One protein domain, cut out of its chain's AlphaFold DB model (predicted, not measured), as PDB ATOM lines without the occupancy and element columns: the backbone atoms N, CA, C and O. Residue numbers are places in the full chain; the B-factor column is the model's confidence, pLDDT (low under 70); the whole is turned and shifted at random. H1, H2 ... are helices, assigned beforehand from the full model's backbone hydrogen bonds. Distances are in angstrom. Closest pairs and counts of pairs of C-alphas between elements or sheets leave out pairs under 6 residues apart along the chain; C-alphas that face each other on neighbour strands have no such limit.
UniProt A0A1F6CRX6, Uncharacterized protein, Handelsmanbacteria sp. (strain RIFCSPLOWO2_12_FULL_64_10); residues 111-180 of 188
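Overview. This is residues 111 to 180 of the 188 residues of an uncharacterized protein of Handelsmanbacteria sp. (strain RIFCSPLOWO2_12_FULL_64_10) (UniProt A0A1F6CRX6). Three helices run nearly side by side, H2 between H3 and H5 and opposite ways to both; H1 packs crosswise on the last part of H5, and H4 lies near H1 and H3. The printed part has 70 residues with five named helices, H1 to H5 in order, and no named strand: all helix. It is compact, radius of gyration of the C-alphas 11.4 A, spanning 33 by 26 by 21 A.

Along the chain. H1, residues 111 to 119, begins at C-alpha 111 (144.553, 195.911, 140.125). H2 is residues 122 to 133, 16.7 A; H3 140 to 150, 15.7 A; H4 153 to 161; H5 169 to 180, 18.3 A, ending at C-alpha 180 (143.057, 183.641, 139.052).

Arrangement. H1 and H5 touch through residues 175 to 179 of H5, about perpendicular at 74 degrees; their closest C-alphas, Ala 113 and Val 179, are 5.1 A apart. H1 and H4 only just touch, with 3 pairs of C-alphas within 8 A, closest Val 119 and Ala 155, 5.6 A. H2 and H3 form a helical hairpin at a shallow tilt of 17 degrees, touching through residues 127 to 131 of H2; the closest C-alphas are Leu 131 and Ala 140, 7.0 A. H2 and H5 touch, closest C-alphas Thr 133 and Arg 169, 7.0 A. H2 and H4 are apart. In H1 to H4 every O i to N i+4 pair is within hydrogen-bond range, in H5 7 of 8.

Size, cuts and confidence. The C-alphas farthest apart, Asp 111 and Gly 138, are 33.0 A apart. The printed part has no cut and no long link. The model's pLDDT is under 70 at residue 137.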
ATOM      1  N   ASP A 111     145.500 194.940 140.693       93.75
ATOM      2  CA  ASP A 111     144.553 195.911 140.125       93.75
ATOM      3  C   ASP A 111     144.468 195.780 138.599       93.75
ATOM      4  O   ASP A 111     143.377 195.686 138.032       93.75
ATOM      5  N   ALA A 112     145.616 195.692 137.921       92.94
ATOM      6  CA  ALA A 112     145.654 195.461 136.481       92.94
ATOM      7  C   ALA A 112     144.999 194.122 136.104       92.94
ATOM      8  O   ALA A 112     144.239 194.063 135.139       92.94
ATOM      9  N   ALA A 113     145.239 193.048 136.859       93.38
ATOM     10  CA  ALA A 113     144.609 191.752 136.609       93.38
ATOM     11  C   ALA A 113     143.081 191.806 136.762       93.38
ATOM     12  O   ALA A 113     142.365 191.189 135.974       93.38
ATOM     13  N   GLU A 114     142.573 192.568 137.731       92.75
ATOM     14  CA  GLU A 114     141.138 192.773 137.939       92.75
ATOM     15  C   GLU A 114     140.507 193.544 136.774       92.75
ATOM     16  O   GLU A 114     139.518 193.088 136.192       92.75
ATOM     17  N   VAL A 115     141.118 194.657 136.353       92.19
ATOM     18  CA  VAL A 115     140.663 195.418 135.178       92.19
ATOM     19  C   VAL A 115     140.684 194.538 133.931       92.19
ATOM     20  O   VAL A 115     139.690 194.475 133.209       92.19
ATOM     21  N   PHE A 116     141.770 193.796 133.713       91.62
ATOM     22  CA  PHE A 116     141.916 192.877 132.588       91.62
ATOM     23  C   PHE A 116     140.802 191.823 132.563       91.62
ATOM     24  O   PHE A 116     140.165 191.621 131.530       91.62
ATOM     25  N   ARG A 117     140.523 191.199 133.714       90.06
ATOM     26  CA  ARG A 117     139.481 190.178 133.866       90.06
ATOM     27  C   ARG A 117     138.069 190.727 133.653       90.06
ATOM     28  O   ARG A 117     137.188 189.991 133.220       90.06
ATOM     29  N   THR A 118     137.860 191.997 133.977       91.00
ATOM     30  CA  THR A 118     136.565 192.682 133.867       91.00
ATOM     31  C   THR A 118     136.275 193.143 132.447       91.00
ATOM     32  O   THR A 118     135.132 193.130 132.004       91.00
ATOM     33  N   VAL A 119     137.310 193.618 131.757       91.88
ATOM     34  CA  VAL A 119     137.183 194.273 130.454       91.88
ATOM     35  C   VAL A 119     137.213 193.271 129.303       91.88
ATOM     36  O   VAL A 119     136.570 193.515 128.288       91.88
ATOM     37  N   LEU A 120     137.943 192.163 129.452       90.88
ATOM     38  CA  LEU A 120     138.036 191.116 128.438       90.88
ATOM     39  C   LEU A 120     137.296 189.860 128.885       90.88
ATOM     40  O   LEU A 120     137.480 189.375 130.004       90.88
ATOM     41  N   ARG A 121     136.519 189.275 127.977       90.00
ATOM     42  CA  ARG A 121     135.886 187.966 128.171       90.00
ATOM     43  C   ARG A 121     136.954 186.868 128.235       90.00
ATOM     44  O   ARG A 121     138.017 187.031 127.639       90.00
ATOM     45  N   PRO A 122     136.695 185.721 128.889       88.12
ATOM     46  CA  PRO A 122     137.679 184.640 128.999       88.12
ATOM     47  C   PRO A 122     138.297 184.204 127.660       88.12
ATOM     48  O   PRO A 122     139.510 184.014 127.578       88.12
ATOM     49  N   ASP A 123     137.491 184.119 126.598       89.69
ATOM     50  CA  ASP A 123     137.978 183.754 125.261       89.69
ATOM     51  C   ASP A 123     138.868 184.845 124.650       89.69
ATOM     52  O   ASP A 123     139.897 184.542 124.050       89.69
ATOM     53  N   GLU A 124     138.538 186.121 124.873       91.50
ATOM     54  CA  GLU A 124     139.342 187.263 124.418       91.50
ATOM     55  C   GLU A 124     140.670 187.353 125.177       91.50
ATOM     56  O   GLU A 124     141.695 187.693 124.591       91.50
ATOM     57  N   GLN A 125     140.679 187.018 126.473       89.31
ATOM     58  CA  GLN A 125     141.905 186.927 127.272       89.31
ATOM     59  C   GLN A 125     142.834 185.837 126.730       89.31
ATOM     60  O   GLN A 125     144.047 186.045 126.641       89.31
ATOM     61  N   LYS A 126     142.268 184.681 126.360       87.75
ATOM     62  CA  LYS A 126     143.014 183.566 125.774       87.75
ATOM     63  C   LYS A 126     143.568 183.929 124.395       87.75
ATOM     64  O   LYS A 126     144.763 183.757 124.174       87.75
ATOM     65  N   GLU A 127     142.739 184.493 123.515       90.25
ATOM     66  CA  GLU A 127     143.163 184.940 122.181       90.25
ATOM     67  C   GLU A 127     144.262 186.011 122.288       90.25
ATOM     68  O   GLU A 127     145.291 185.911 121.627       90.25
ATOM     69  N   LEU A 128     144.120 186.989 123.188       89.31
ATOM     70  CA  LEU A 128     145.153 187.996 123.438       89.31
ATOM     71  C   LEU A 128     146.474 187.379 123.911       89.31
ATOM     72  O   LEU A 128     147.544 187.795 123.464       89.31
ATOM     73  N   PHE A 129     146.418 186.391 124.804       85.44
ATOM     74  CA  PHE A 129     147.612 185.691 125.266       85.44
ATOM     75  C   PHE A 129     148.315 184.957 124.119       85.44
ATOM     76  O   PHE A 129     149.533 185.075 123.968       85.44
ATOM     77  N   GLU A 130     147.556 184.243 123.291       87.38
ATOM     78  CA  GLU A 130     148.077 183.557 122.108       87.38
ATOM     79  C   GLU A 130     148.726 184.563 121.148       87.38
ATOM     80  O   GLU A 130     149.879 184.388 120.760       87.38
ATOM     81  N   LEU A 131     148.062 185.689 120.867       88.31
ATOM     82  CA  LEU A 131     148.580 186.731 119.977       88.31
ATOM     83  C   LEU A 131     149.886 187.357 120.464       88.31
ATOM     84  O   LEU A 131     150.791 187.603 119.669       88.31
ATOM     85  N   LEU A 132     149.993 187.625 121.764       83.50
ATOM     86  CA  LEU A 132     151.185 188.231 122.359       83.50
ATOM     87  C   LEU A 132     152.346 187.239 122.523       83.50
ATOM     88  O   LEU A 132     153.481 187.652 122.780       83.50
ATOM     89  N   THR A 133     152.076 185.940 122.388       80.94
ATOM     90  CA  THR A 133     153.087 184.877 122.451       80.94
ATOM     91  C   THR A 133     153.457 184.302 121.086       80.94
ATOM     92  O   THR A 133     154.386 183.502 121.020       80.94
ATOM     93  N   LEU A 134     152.821 184.757 119.997       83.06
ATOM     94  CA  LEU A 134     153.216 184.414 118.630       83.06
ATOM     95  C   LEU A 134     154.669 184.828 118.344       83.06
ATOM     96  O   LEU A 134     155.082 185.964 118.590       83.06
ATOM     97  N   ASP A 135     155.428 183.905 117.757       71.19
ATOM     98  CA  ASP A 135     156.792 184.154 117.276       71.19
ATOM     99  C   ASP A 135     156.827 184.626 115.808       71.19
ATOM    100  O   ASP A 135     157.829 185.181 115.357       71.19
ATOM    101  N   ASN A 136     155.731 184.460 115.055       75.12
ATOM    102  CA  ASN A 136     155.657 184.857 113.648       75.12
ATOM    103  C   ASN A 136     155.347 186.359 113.495       75.12
ATOM    104  O   ASN A 136     154.190 186.787 113.493       75.12
ATOM    105  N   ALA A 137     156.401 187.159 113.325       68.12
ATOM    106  CA  ALA A 137     156.314 188.611 113.173       68.12
ATOM    107  C   ALA A 137     155.562 189.076 111.906       68.12
ATOM    108  O   ALA A 137     155.071 190.204 111.884       68.12
ATOM    109  N   GLY A 138     155.455 188.234 110.870       75.50
ATOM    110  CA  GLY A 138     154.828 188.602 109.595       75.50
ATOM    111  C   GLY A 138     153.301 188.692 109.665       75.50
ATOM    112  O   GLY A 138     152.708 189.607 109.100       75.50
ATOM    113  N   GLU A 139     152.659 187.783 110.401       80.19
ATOM    114  CA  GLU A 139     151.190 187.711 110.487       80.19
ATOM    115  C   GLU A 139     150.620 188.394 111.740       80.19
ATOM    116  O   GLU A 139     149.429 188.713 111.798       80.19
ATOM    117  N   ALA A 140     151.462 188.673 112.739       82.31
ATOM    118  CA  ALA A 140     151.046 189.296 113.995       82.31
ATOM    119  C   ALA A 140     150.261 190.617 113.815       82.31
ATOM    120  O   ALA A 140     149.247 190.784 114.498       82.31
ATOM    121  N   PRO A 141     150.627 191.546 112.899       85.12
ATOM    122  CA  PRO A 141     149.844 192.764 112.677       85.12
ATOM    123  C   PRO A 141     148.429 192.490 112.155       85.12
ATOM    124  O   PRO A 141     147.482 193.164 112.563       85.12
ATOM    125  N   PHE A 142     148.276 191.488 111.284       87.25
ATOM    126  CA  PHE A 142     146.988 191.111 110.707       87.25
ATOM    127  C   PHE A 142     146.060 190.511 111.768       87.25
ATOM    128  O   PHE A 142     144.936 190.991 111.951       87.25
ATOM    129  N   TYR A 143     146.534 189.514 112.524       89.69
ATOM    130  CA  TYR A 143     145.730 188.918 113.591       89.69
ATOM    131  C   TYR A 143     145.404 189.923 114.697       89.69
ATOM    132  O   TYR A 143     144.274 189.942 115.187       89.69
ATOM    133  N   TRP A 144     146.345 190.813 115.029       90.31
ATOM    134  CA  TRP A 144     146.103 191.905 115.966       90.31
ATOM    135  C   TRP A 144     144.969 192.818 115.492       90.31
ATOM    136  O   TRP A 144     144.044 193.092 116.254       90.31
ATOM    137  N   GLY A 145     144.996 193.246 114.225       90.94
ATOM    138  CA  GLY A 145     143.935 194.066 113.639       90.94
ATOM    139  C   GLY A 145     142.569 193.379 113.697       90.94
ATOM    140  O   GLY A 145     141.581 193.993 114.104       90.94
ATOM    141  N   ARG A 146     142.514 192.081 113.377       91.94
ATOM    142  CA  ARG A 146     141.278 191.285 113.446       91.94
ATOM    143  C   ARG A 146     140.766 191.124 114.878       91.94
ATOM    144  O   ARG A 146     139.556 191.136 115.091       91.94
ATOM    145  N   PHE A 147     141.658 190.899 115.837       93.44
ATOM    146  CA  PHE A 147     141.317 190.780 117.254       93.44
ATOM    147  C   PHE A 147     140.765 192.099 117.786       93.44
ATOM    148  O   PHE A 147     139.610 192.152 118.199       93.44
ATOM    149  N   VAL A 148     141.528 193.187 117.648       92.56
ATOM    150  CA  VAL A 148     141.098 194.522 118.071       92.56
ATOM    151  C   VAL A 148     139.793 194.908 117.389       92.56
ATOM    152  O   VAL A 148     138.911 195.413 118.064       92.56
ATOM    153  N   GLY A 149     139.602 194.619 116.100       92.50
ATOM    154  CA  GLY A 149     138.357 194.917 115.383       92.50
ATOM    155  C   GLY A 149     137.096 194.364 116.062       92.50
ATOM    156  O   GLY A 149     136.083 195.064 116.100       92.50
ATOM    157  N   ARG A 150     137.187 193.167 116.659       93.62
ATOM    158  CA  ARG A 150     136.084 192.454 117.329       93.62
ATOM    159  C   ARG A 150     135.801 192.932 118.756       93.62
ATOM    160  O   ARG A 150     134.702 192.711 119.246       93.62
ATOM    161  N   LEU A 151     136.763 193.590 119.402       94.25
ATOM    162  CA  LEU A 151     136.631 194.019 120.792       94.25
ATOM    163  C   LEU A 151     135.651 195.184 120.974       94.25
ATOM    164  O   LEU A 151     135.522 196.079 120.126       94.25
ATOM    165  N   GLU A 152     135.032 195.224 122.149       93.62
ATOM    166  CA  GLU A 152     134.271 196.378 122.620       93.62
ATOM    167  C   GLU A 152     135.181 197.603 122.819       93.62
ATOM    168  O   GLU A 152     136.390 197.491 123.042       93.62
ATOM    169  N   ARG A 153     134.601 198.811 122.761       93.50
ATOM    170  CA  ARG A 153     135.355 200.073 122.867       93.50
ATOM    171  C   ARG A 153     136.200 200.147 124.142       93.50
ATOM    172  O   ARG A 153     137.375 200.481 124.070       93.50
ATOM    173  N   ARG A 154     135.634 199.748 125.285       93.62
ATOM    174  CA  ARG A 154     136.338 199.739 126.577       93.62
ATOM    175  C   ARG A 154     137.592 198.856 126.551       93.62
ATOM    176  O   ARG A 154     138.622 199.244 127.096       93.62
ATOM    177  N   ALA A 155     137.519 197.699 125.895       93.69
ATOM    178  CA  ALA A 155     138.655 196.799 125.735       93.69
ATOM    179  C   ALA A 155     139.723 197.378 124.806       93.69
ATOM    180  O   ALA A 155     140.906 197.334 125.136       93.69
ATOM    181  N   LYS A 156     139.319 198.004 123.695       93.75
ATOM    182  CA  LYS A 156     140.239 198.724 122.798       93.75
ATOM    183  C   LYS A 156     140.996 199.828 123.536       93.75
ATOM    184  O   LYS A 156     142.220 199.892 123.446       93.75
ATOM    185  N   ASP A 157     140.273 200.653 124.289       93.94
ATOM    186  CA  ASP A 157     140.836 201.784 125.026       93.94
ATOM    187  C   ASP A 157     141.821 201.308 126.105       93.94
ATOM    188  O   ASP A 157     142.916 201.857 126.217       93.94
ATOM    189  N   MET A 158     141.491 200.235 126.836       94.81
ATOM    190  CA  MET A 158     142.402 199.610 127.803       94.81
ATOM    191  C   MET A 158     143.691 199.113 127.133       94.81
ATOM    192  O   MET A 158     144.784 199.443 127.589       94.81
ATOM    193  N   LEU A 159     143.587 198.336 126.049       92.81
ATOM    194  CA  LEU A 159     144.759 197.754 125.382       92.81
ATOM    195  C   LEU A 159     145.677 198.827 124.783       92.81
ATOM    196  O   LEU A 159     146.903 198.706 124.882       92.81
ATOM    197  N   THR A 160     145.093 199.871 124.191       91.25
ATOM    198  CA  THR A 160     145.833 201.022 123.662       91.25
ATOM    199  C   THR A 160     146.463 201.833 124.788       91.25
ATOM    200  O   THR A 160     147.658 202.114 124.733       91.25
ATOM    201  N   GLY A 161     145.698 202.158 125.833       92.50
ATOM    202  CA  GLY A 161     146.172 202.935 126.979       92.50
ATOM    203  C   GLY A 161     147.297 202.245 127.749       92.50
ATOM    204  O   GLY A 161     148.225 202.900 128.212       92.50
ATOM    205  N   TRP A 162     147.269 200.915 127.837       92.56
ATOM    206  CA  TRP A 162     148.350 200.135 128.445       92.56
ATOM    207  C   TRP A 162     149.550 199.928 127.523       92.56
ATOM    208  O   TRP A 162     150.602 199.500 127.998       92.56
ATOM    209  N   ASN A 163     149.408 200.194 126.222       91.56
ATOM    210  CA  ASN A 163     150.384 199.833 125.198       91.56
ATOM    211  C   ASN A 163     150.851 198.371 125.342       91.56
ATOM    212  O   ASN A 163     152.046 198.064 125.368       91.56
ATOM    213  N   ILE A 164     149.892 197.449 125.489       89.12
ATOM    214  CA  ILE A 164     150.173 196.067 125.915       89.12
ATOM    215  C   ILE A 164     151.104 195.306 124.957       89.12
ATOM    216  O   ILE A 164     151.816 194.395 125.366       89.12
ATOM    217  N   ARG A 165     151.161 195.710 123.683       87.75
ATOM    218  CA  ARG A 165     152.062 195.126 122.675       87.75
ATOM    219  C   ARG A 165     153.541 195.355 122.982       87.75
ATOM    220  O   ARG A 165     154.372 194.577 122.532       87.75
ATOM    221  N   ALA A 166     153.864 196.422 123.711       87.50
ATOM    222  CA  ALA A 166     155.227 196.733 124.126       87.50
ATOM    223  C   ALA A 166     155.605 196.058 125.454       87.50
ATOM    224  O   ALA A 166     156.732 196.210 125.928       87.50
ATOM    225  N   TRP A 167     154.673 195.343 126.092       87.69
ATOM    226  CA  TRP A 167     154.961 194.705 127.365       87.69
ATOM    227  C   TRP A 167     155.913 193.523 127.175       87.69
ATOM    228  O   TRP A 167     155.761 192.733 126.242       87.69
ATOM    229  N   PRO A 168     156.863 193.335 128.104       85.94
ATOM    230  CA  PRO A 168     157.670 192.127 128.143       85.94
ATOM    231  C   PRO A 168     156.795 190.862 128.249       85.94
ATOM    232  O   PRO A 168     155.856 190.814 129.050       85.94
ATOM    233  N   ARG A 169     157.117 189.807 127.479       83.19
ATOM    234  CA  ARG A 169     156.353 188.534 127.441       83.19
ATOM    235  C   ARG A 169     156.113 187.938 128.833       83.19
ATOM    236  O   ARG A 169     155.033 187.441 129.138       83.19
ATOM    237  N   ASN A 170     157.118 188.019 129.697       83.75
ATOM    238  CA  ASN A 170     157.065 187.591 131.093       83.75
ATOM    239  C   ASN A 170     156.009 188.368 131.907       83.75
ATOM    240  O   ASN A 170     155.281 187.760 132.689       83.75
ATOM    241  N   ARG A 171     155.873 189.684 131.696       84.94
ATOM    242  CA  ARG A 171     154.858 190.511 132.370       84.94
ATOM    243  C   ARG A 171     153.440 190.116 131.954       84.94
ATOM    244  O   ARG A 171     152.557 190.040 132.801       84.94
ATOM    245  N   ILE A 172     153.240 189.808 130.674       84.69
ATOM    246  CA  ILE A 172     151.953 189.326 130.148       84.69
ATOM    247  C   ILE A 172     151.605 187.960 130.752       84.69
ATOM    248  O   ILE A 172     150.503 187.769 131.258       84.69
ATOM    249  N   GLN A 173     152.565 187.029 130.784       84.69
ATOM    250  CA  GLN A 173     152.380 185.730 131.437       84.69
ATOM    251  C   GLN A 173     151.992 185.878 132.910       84.69
ATOM    252  O   GLN A 173     151.101 185.171 133.378       84.69
ATOM    253  N   LEU A 174     152.640 186.792 133.640       88.31
ATOM    254  CA  LEU A 174     152.301 187.073 135.031       88.31
ATOM    255  C   LEU A 174     150.870 187.599 135.164       88.31
ATOM    256  O   LEU A 174     150.121 187.063 135.976       88.31
ATOM    257  N   LEU A 175     150.473 188.575 134.342       89.50
ATOM    258  CA  LEU A 175     149.113 189.116 134.339       89.50
ATOM    259  C   LEU A 175     148.075 188.000 134.159       89.50
ATOM    260  O   LEU A 175     147.168 187.869 134.976       89.50
ATOM    261  N   CYS A 176     148.262 187.125 133.166       86.12
ATOM    262  CA  CYS A 176     147.368 185.989 132.925       86.12
ATOM    263  C   CYS A 176     147.296 185.013 134.110       86.12
ATOM    264  O   CYS A 176     146.266 184.378 134.322       86.12
ATOM    265  N   LYS A 177     148.369 184.872 134.898       89.62
ATOM    266  CA  LYS A 177     148.343 184.064 136.128       89.62
ATOM    267  C   LYS A 177     147.630 184.780 137.272       89.62
ATOM    268  O   LYS A 177     146.913 184.123 138.019       89.62
ATOM    269  N   LEU A 178     147.794 186.094 137.399       92.31
ATOM    270  CA  LEU A 178     147.163 186.900 138.447       92.31
ATOM    271  C   LEU A 178     145.646 187.016 138.281       92.31
ATOM    272  O   LEU A 178     144.951 187.186 139.276       92.31
ATOM    273  N   VAL A 179     145.112 186.823 137.071       90.69
ATOM    274  CA  VAL A 179     143.658 186.756 136.829       90.69
ATOM    275  C   VAL A 179     142.962 185.741 137.746       90.69
ATOM    276  O   VAL A 179     141.826 185.976 138.148       90.69
ATOM    277  N   TYR A 180     143.624 184.645 138.136       88.62
ATOM    278  CA  TYR A 180     143.057 183.641 139.052       88.62
ATOM    279  C   TYR A 180     143.051 184.066 140.533       88.62
ATOM    280  O   TYR A 180     142.350 183.456 141.337       88.62
TER     281      TYR A 180